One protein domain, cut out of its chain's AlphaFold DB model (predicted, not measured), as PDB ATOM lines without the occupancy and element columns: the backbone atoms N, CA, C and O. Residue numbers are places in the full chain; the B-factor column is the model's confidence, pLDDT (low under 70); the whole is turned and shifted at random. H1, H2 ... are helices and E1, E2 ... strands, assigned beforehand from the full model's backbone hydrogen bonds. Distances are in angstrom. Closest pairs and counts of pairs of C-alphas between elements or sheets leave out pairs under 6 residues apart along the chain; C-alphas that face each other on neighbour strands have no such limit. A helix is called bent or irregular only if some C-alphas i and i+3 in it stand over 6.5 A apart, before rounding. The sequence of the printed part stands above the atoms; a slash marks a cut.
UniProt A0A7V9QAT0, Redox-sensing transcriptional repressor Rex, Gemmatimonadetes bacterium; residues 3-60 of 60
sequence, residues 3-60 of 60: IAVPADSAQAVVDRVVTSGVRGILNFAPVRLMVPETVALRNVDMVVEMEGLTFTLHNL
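AT A GLANCE: This is residues 3 to 60 of the 60 residues of the protein "Redox-sensing transcriptional repressor Rex" of Gemmatimonadetes bacterium (UniProt A0A7V9QAT0). A small body, helix H1 near the short parallel pair E1 and E2 with a long loop, residues 28 to 39, has an arm: residues 47 to 60, with most of H2, stick out and make the length. The 58 printed residues hold H1, E1, E2 and H2 in that order, mixed in class, loose with a radius of gyration of the C-alphas of 14.4 A, spanning 47 by 23 by 14 A.

IN THESE COORDINATES: Find C-alpha 7 at (64.336, -80.403, 60.726); from there H1 runs 19.5 A to residue 19. It is irregular: C-alphas 8 and 11 are 7.4 A apart. E1, residues 24 to 27, covers 9.8 A and E2, residues 40 to 43, 10.2 A. H2, residues 46 to 58, runs 18.2 A to C-alpha 58 at (65.427, -89.463, 91.972).

HOW THE PARTS SIT: Look at N 25 and O 40, 2.8 A apart, within hydrogen-bond range between parallel E1 and E2, at 14 degrees. H1 and E1 are near each other; H1 and H2 are apart. Every O i to N i+4 pair is within range in H2, 7 of 9 in H1.

THE WHOLE: C-alphas 19 and 60, the farthest apart, are 46.6 A apart. The printed part has no cut; E1 to E2 is a long link. Residue 60 is under pLDDT 70.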
ATOM      1  N   ILE A   3      74.905 -82.354  64.007       97.75
ATOM      2  CA  ILE A   3      73.805 -81.696  63.297       97.75
ATOM      3  C   ILE A   3      72.750 -81.318  64.329       97.75
ATOM      4  O   ILE A   3      72.103 -82.194  64.893       97.75
ATOM      5  N   ALA A   4      72.601 -80.020  64.574       96.69
ATOM      6  CA  ALA A   4      71.677 -79.453  65.556       96.69
ATOM      7  C   ALA A   4      70.916 -78.261  64.949       96.69
ATOM      8  O   ALA A   4      70.866 -77.171  65.513       96.69
ATOM      9  N   VAL A   5      70.399 -78.455  63.736       97.44
ATOM     10  CA  VAL A   5      69.639 -77.451  62.974       97.44
ATOM     11  C   VAL A   5      68.154 -77.840  62.922       97.44
ATOM     12  O   VAL A   5      67.831 -79.002  63.187       97.44
ATOM     13  N   PRO A   6      67.237 -76.918  62.566       97.81
ATOM     14  CA  PRO A   6      65.830 -77.256  62.362       97.81
ATOM     15  C   PRO A   6      65.645 -78.373  61.328       97.81
ATOM     16  O   PRO A   6      66.386 -78.430  60.340       97.81
ATOM     17  N   ALA A   7      64.629 -79.218  61.540       97.12
ATOM     18  CA  ALA A   7      64.336 -80.403  60.726       97.12
ATOM     19  C   ALA A   7      64.371 -80.124  59.216       97.12
ATOM     20  O   ALA A   7      65.072 -80.817  58.480       97.12
ATOM     21  N   ASP A   8      63.710 -79.048  58.786       98.31
ATOM     22  CA  ASP A   8      63.553 -78.673  57.374       98.31
ATOM     23  C   ASP A   8      64.887 -78.400  56.660       98.31
ATOM     24  O   ASP A   8      64.989 -78.507  55.440       98.31
ATOM     25  N   SER A   9      65.935 -78.066  57.418       98.12
ATOM     26  CA  SER A   9      67.273 -77.771  56.889       98.12
ATOM     27  C   SER A   9      68.275 -78.913  57.066       98.12
ATOM     28  O   SER A   9      69.351 -78.892  56.463       98.12
ATOM     29  N   ALA A  10      67.952 -79.915  57.885       98.31
ATOM     30  CA  ALA A  10      68.922 -80.888  58.368       98.31
ATOM     31  C   ALA A  10      69.476 -81.787  57.253       98.31
ATOM     32  O   ALA A  10      70.689 -81.997  57.196       98.31
ATOM     33  N   GLN A  11      68.630 -82.250  56.325       98.56
ATOM     34  CA  GLN A  11      69.083 -83.086  55.208       98.56
ATOM     35  C   GLN A  11      70.030 -82.316  54.280       98.56
ATOM     36  O   GLN A  11      71.126 -82.790  53.999       98.56
ATOM     37  N   ALA A  12      69.673 -81.087  53.899       98.56
ATOM     38  CA  ALA A  12      70.510 -80.266  53.026       98.56
ATOM     39  C   ALA A  12      71.886 -79.957  53.646       98.56
ATOM     40  O   ALA A  12      72.898 -79.902  52.945       98.56
ATOM     41  N   VAL A  13      71.950 -79.764  54.970       98.19
ATOM     42  CA  VAL A  13      73.227 -79.610  55.684       98.19
ATOM     43  C   VAL A  13      74.015 -80.920  55.677       98.19
ATOM     44  O   VAL A  13      75.213 -80.892  55.394       98.19
ATOM     45  N   VAL A  14      73.369 -82.057  55.947       98.31
ATOM     46  CA  VAL A  14      74.022 -83.372  55.907       98.31
ATOM     47  C   VAL A  14      74.605 -83.667  54.538       98.31
ATOM     48  O   VAL A  14      75.774 -84.035  54.474       98.31
ATOM     49  N   ASP A  15      73.864 -83.434  53.457       98.25
ATOM     50  CA  ASP A  15      74.338 -83.694  52.097       98.25
ATOM     51  C   ASP A  15      75.638 -82.928  51.818       98.25
ATOM     52  O   ASP A  15      76.640 -83.503  51.386       98.25
ATOM     53  N   ARG A  16      75.679 -81.640  52.182       98.12
ATOM     54  CA  ARG A  16      76.883 -80.805  52.048       98.12
ATOM     55  C   ARG A  16      78.048 -81.338  52.876       98.12
ATOM     56  O   ARG A  16      79.178 -81.376  52.394       98.12
ATOM     57  N   VAL A  17      77.791 -81.760  54.108       96.69
ATOM     58  CA  VAL A  17      78.836 -82.273  54.999       96.69
ATOM     59  C   VAL A  17      79.352 -83.645  54.540       96.69
ATOM     60  O   VAL A  17      80.548 -83.913  54.616       96.69
ATOM     61  N   VAL A  18      78.490 -84.497  53.992       97.88
ATOM     62  CA  VAL A  18      78.900 -85.770  53.385       97.88
ATOM     63  C   VAL A  18      79.774 -85.514  52.154       97.88
ATOM     64  O   VAL A  18      80.837 -86.122  52.028       97.88
ATOM     65  N   THR A  19      79.401 -84.563  51.288       97.56
ATOM     66  CA  THR A  19      80.217 -84.216  50.106       97.56
ATOM     67  C   THR A  19      81.585 -83.625  50.450       97.56
ATOM     68  O   THR A  19      82.514 -83.762  49.658       97.56
ATOM     69  N   SER A  20      81.759 -83.036  51.639       97.19
ATOM     70  CA  SER A  20      83.072 -82.576  52.113       97.19
ATOM     71  C   SER A  20      83.941 -83.694  52.707       97.19
ATOM     72  O   SER A  20      85.057 -83.434  53.156       97.19
ATOM     73  N   GLY A  21      83.463 -84.943  52.682       96.88
ATOM     74  CA  GLY A  21      84.213 -86.129  53.092       96.88
ATOM     75  C   GLY A  21      84.017 -86.536  54.552       96.88
ATOM     76  O   GLY A  21      84.710 -87.443  55.023       96.88
ATOM     77  N   VAL A  22      83.090 -85.913  55.287       97.62
ATOM     78  CA  VAL A  22      82.777 -86.326  56.661       97.62
ATOM     79  C   VAL A  22      82.107 -87.697  56.664       97.62
ATOM     80  O   VAL A  22      81.128 -87.934  55.965       97.62
ATOM     81  N   ARG A  23      82.616 -88.595  57.517       97.56
ATOM     82  CA  ARG A  23      82.137 -89.985  57.638       97.56
ATOM     83  C   ARG A  23      81.422 -90.299  58.948       97.56
ATOM     84  O   ARG A  23      81.051 -91.441  59.177       97.56
ATOM     85  N   GLY A  24      81.263 -89.311  59.825       98.12
ATOM     86  CA  GLY A  24      80.653 -89.488  61.141       98.12
ATOM     87  C   GLY A  24      79.745 -88.320  61.496       98.12
ATOM     88  O   GLY A  24      80.198 -87.169  61.552       98.12
ATOM     89  N   ILE A  25      78.476 -88.618  61.752       98.38
ATOM     90  CA  ILE A  25      77.420 -87.646  62.012       98.38
ATOM     91  C   ILE A  25      76.678 -88.031  63.290       98.38
ATOM     92  O   ILE A  25      76.186 -89.149  63.430       98.38
ATOM     93  N   LEU A  26      76.579 -87.074  64.208       97.69
ATOM     94  CA  LEU A  26      75.721 -87.150  65.381       97.69
ATOM     95  C   LEU A  26      74.521 -86.227  65.151       97.69
ATOM     96  O   LEU A  26      74.685 -85.012  65.033       97.69
ATOM     97  N   ASN A  27      73.336 -86.808  65.017       97.31
ATOM     98  CA  ASN A  27      72.110 -86.115  64.655       97.31
ATOM     99  C   ASN A  27      71.265 -85.804  65.893       97.31
ATOM    100  O   ASN A  27      70.727 -86.715  66.515       97.31
ATOM    101  N   PHE A  28      71.142 -84.517  66.204       96.19
ATOM    102  CA  PHE A  28      70.230 -83.966  67.208       96.19
ATOM    103  C   PHE A  28      69.003 -83.301  66.571       96.19
ATOM    104  O   PHE A  28      68.117 -82.838  67.287       96.19
ATOM    105  N   ALA A  29      68.946 -83.201  65.239       95.69
ATOM    106  CA  ALA A  29      67.773 -82.665  64.569       95.69
ATOM    107  C   ALA A  29      66.599 -83.652  64.718       95.69
ATOM    108  O   ALA A  29      66.805 -84.867  64.612       95.69
ATOM    109  N   PRO A  30      65.359 -83.166  64.915       93.75
ATOM    110  CA  PRO A  30      64.190 -84.011  65.155       93.75
ATOM    111  C   PRO A  30      63.635 -84.590  63.842       93.75
ATOM    112  O   PRO A  30      62.454 -84.468  63.527       93.75
ATOM    113  N   VAL A  31      64.508 -85.183  63.031       95.69
ATOM    114  CA  VAL A  31      64.177 -85.771  61.734       95.69
ATOM    115  C   VAL A  31      65.122 -86.929  61.427       95.69
ATOM    116  O   VAL A  31      66.286 -86.943  61.841       95.69
ATOM    117  N   ARG A  32      64.625 -87.926  60.693       95.25
ATOM    118  CA  ARG A  32      65.476 -88.990  60.155       95.25
ATOM    119  C   ARG A  32      66.267 -88.449  58.972       95.25
ATOM    120  O   ARG A  32      65.687 -87.879  58.056       95.25
ATOM    121  N   LEU A  33      67.575 -88.669  59.001       97.38
ATOM    122  CA  LEU A  33      68.489 -88.248  57.946       97.38
ATOM    123  C   LEU A  33      68.906 -89.454  57.116       97.38
ATOM    124  O   LEU A  33      69.104 -90.547  57.648       97.38
ATOM    125  N   MET A  34      69.032 -89.243  55.813       97.88
ATOM    126  CA  MET A  34      69.547 -90.233  54.877       97.88
ATOM    127  C   MET A  34      71.017 -89.940  54.612       97.88
ATOM    128  O   MET A  34      71.385 -88.810  54.294       97.88
ATOM    129  N   VAL A  35      71.854 -90.964  54.743       97.94
ATOM    130  CA  VAL A  35      73.284 -90.896  54.438       97.94
ATOM    131  C   VAL A  35      73.708 -92.157  53.681       97.94
ATOM    132  O   VAL A  35      73.066 -93.197  53.837       97.94
ATOM    133  N   PRO A  36      74.779 -92.102  52.873       97.75
ATOM    134  CA  PRO A  36      75.379 -93.302  52.296       97.75
ATOM    135  C   PRO A  36      75.885 -94.266  53.378       97.75
ATOM    136  O   PRO A  36      76.291 -93.831  54.453       97.75
ATOM    137  N   GLU A  37      75.976 -95.560  53.063       96.75
ATOM    138  CA  GLU A  37      76.480 -96.598  53.988       96.75
ATOM    139  C   GLU A  37      77.913 -96.343  54.487       96.75
ATOM    140  O   GLU A  37      78.318 -96.828  55.541       96.75
ATOM    141  N   THR A  38      78.692 -95.550  53.749       96.75
ATOM    142  CA  THR A  38      80.060 -95.154  54.113       96.75
ATOM    143  C   THR A  38      80.123 -94.105  55.228       96.75
ATOM    144  O   THR A  38      81.221 -93.747  55.667       96.75
ATOM    145  N   VAL A  39      78.972 -93.601  55.684       98.25
ATOM    146  CA  VAL A  39      78.842 -92.570  56.715       98.25
ATOM    147  C   VAL A  39      78.133 -93.155  57.932       98.25
ATOM    148  O   VAL A  39      76.974 -93.554  57.877       98.25
ATOM    149  N   ALA A  40      78.816 -93.146  59.074       98.31
ATOM    150  CA  ALA A  40      78.209 -93.488  60.349       98.31
ATOM    151  C   ALA A  40      77.272 -92.358  60.802       98.31
ATOM    152  O   ALA A  40      77.708 -91.220  60.995       98.31
ATOM    153  N   LEU A  41      75.998 -92.685  61.012       97.94
ATOM    154  CA  LEU A  41      74.977 -91.777  61.529       97.94
ATOM    155  C   LEU A  41      74.451 -92.307  62.863       97.94
ATOM    156  O   LEU A  41      73.936 -93.421  62.936       97.94
ATOM    157  N   ARG A  42      74.549 -91.493  63.914       97.12
ATOM    158  CA  ARG A  42      73.942 -91.774  65.217       97.12
ATOM    159  C   ARG A  42      72.922 -90.695  65.539       97.12
ATOM    160  O   ARG A  42      73.279 -89.523  65.603       97.12
ATOM    161  N   ASN A  43      71.682 -91.093  65.784       95.56
ATOM    162  CA  ASN A  43      70.658 -90.185  66.290       95.56
ATOM    163  C   ASN A  43      70.777 -90.074  67.810       95.56
ATOM    164  O   ASN A  43      71.023 -91.075  68.485       95.56
ATOM    165  N   VAL A  44      70.610 -88.862  68.327       93.12
ATOM    166  CA  VAL A  44      70.557 -88.581  69.759       93.12
ATOM    167  C   VAL A  44      69.139 -88.186  70.112       93.12
ATOM    168  O   VAL A  44      68.611 -87.209  69.584       93.12
ATOM    169  N   ASP A  45      68.543 -88.950  71.019       88.62
ATOM    170  CA  ASP A  45      67.272 -88.608  71.634       88.62
ATOM    171  C   ASP A  45      67.547 -87.975  72.998       88.62
ATOM    172  O   ASP A  45      67.840 -88.663  73.974       88.62
ATOM    173  N   MET A  46      67.498 -86.644  73.059       83.31
ATOM    174  CA  MET A  46      67.761 -85.930  74.309       83.31
ATOM    175  C   MET A  46      66.692 -86.183  75.374       83.31
ATOM    176  O   MET A  46      66.994 -86.033  76.554       83.31
ATOM    177  N   VAL A  47      65.468 -86.564  74.988       85.88
ATOM    178  CA  VAL A  47      64.402 -86.851  75.956       85.88
ATOM    179  C   VAL A  47      64.791 -88.076  76.770       85.88
ATOM    180  O   VAL A  47      64.814 -88.002  77.994       85.88
ATOM    181  N   VAL A  48      65.214 -89.149  76.101       86.75
ATOM    182  CA  VAL A  48      65.663 -90.387  76.757       86.75
ATOM    183  C   VAL A  48      66.866 -90.138  77.674       86.75
ATOM    184  O   VAL A  48      66.909 -90.634  78.799       86.75
ATOM    185  N   GLU A  49      67.835 -89.335  77.227       86.31
ATOM    186  CA  GLU A  49      69.011 -89.004  78.044       86.31
ATOM    187  C   GLU A  49      68.623 -88.193  79.299       86.31
ATOM    188  O   GLU A  49      69.121 -88.459  80.395       86.31
ATOM    189  N   MET A  50      67.692 -87.238  79.176       90.62
ATOM    190  CA  MET A  50      67.179 -86.463  80.315       90.62
ATOM    191  C   MET A  50      66.308 -87.295  81.261       90.62
ATOM    192  O   MET A  50      66.376 -87.100  82.477       90.62
ATOM    193  N   GLU A  51      65.509 -88.225  80.738       90.31
ATOM    194  CA  GLU A  51      64.734 -89.175  81.542       90.31
ATOM    195  C   GLU A  51      65.658 -90.060  82.379       90.31
ATOM    196  O   GLU A  51      65.456 -90.191  83.587       90.31
ATOM    197  N   GLY A  52      66.721 -90.600  81.775       89.75
ATOM    198  CA  GLY A  52      67.726 -91.390  82.488       89.75
ATOM    199  C   GLY A  52      68.415 -90.598  83.602       89.75
ATOM    200  O   GLY A  52      68.604 -91.102  84.714       89.75
ATOM    201  N   LEU A  53      68.738 -89.332  83.337       90.06
ATOM    202  CA  LEU A  53      69.339 -88.437  84.323       90.06
ATOM    203  C   LEU A  53      68.362 -88.127  85.469       90.06
ATOM    204  O   LEU A  53      68.738 -88.207  86.637       90.06
ATOM    205  N   THR A  54      67.094 -87.869  85.149       90.94
ATOM    206  CA  THR A  54      66.023 -87.651  86.135       90.94
ATOM    207  C   THR A  54      65.819 -88.879  87.021       90.94
ATOM    208  O   THR A  54      65.778 -88.752  88.243       90.94
ATOM    209  N   PHE A  55      65.756 -90.076  86.429       90.31
ATOM    210  CA  PHE A  55      65.642 -91.335  87.168       90.31
ATOM    211  C   PHE A  55      66.836 -91.563  88.101       90.31
ATOM    212  O   PHE A  55      66.660 -91.955  89.253       90.31
ATOM    213  N   THR A  56      68.047 -91.278  87.619       89.81
ATOM    214  CA  THR A  56      69.273 -91.406  88.415       89.81
ATOM    215  C   THR A  56      69.240 -90.474  89.620       89.81
ATOM    216  O   THR A  56      69.516 -90.920  90.724       89.81
ATOM    217  N   LEU A  57      68.860 -89.205  89.434       89.44
ATOM    218  CA  LEU A  57      68.779 -88.230  90.525       89.44
ATOM    219  C   LEU A  57      67.663 -88.534  91.530       89.44
ATOM    220  O   LEU A  57      67.834 -88.250  92.708       89.44
ATOM    221  N   HIS A  58      66.534 -89.093  91.086       83.94
ATOM    222  CA  HIS A  58      65.427 -89.463  91.972       83.94
ATOM    223  C   HIS A  58      65.752 -90.675  92.865       83.94
ATOM    224  O   HIS A  58      65.177 -90.820  93.939       83.94
ATOM    225  N   ASN A  59      66.656 -91.552  92.422       71.44
ATOM    226  CA  ASN A  59      67.052 -92.758  93.154       71.44
ATOM    227  C   ASN A  59      68.375 -92.592  93.932       71.44
ATOM    228  O   ASN A  59      68.959 -93.597  94.348       71.44
ATOM    229  N   LEU A  60      68.839 -91.349  94.107       56.12
ATOM    230  CA  LEU A  60      69.883 -90.948  95.059       56.12
ATOM    231  C   LEU A  60      69.242 -90.485  96.373       56.12
ATOM    232  O   LEU A  60      69.817 -90.816  97.432       56.12
TER     233      LEU A  60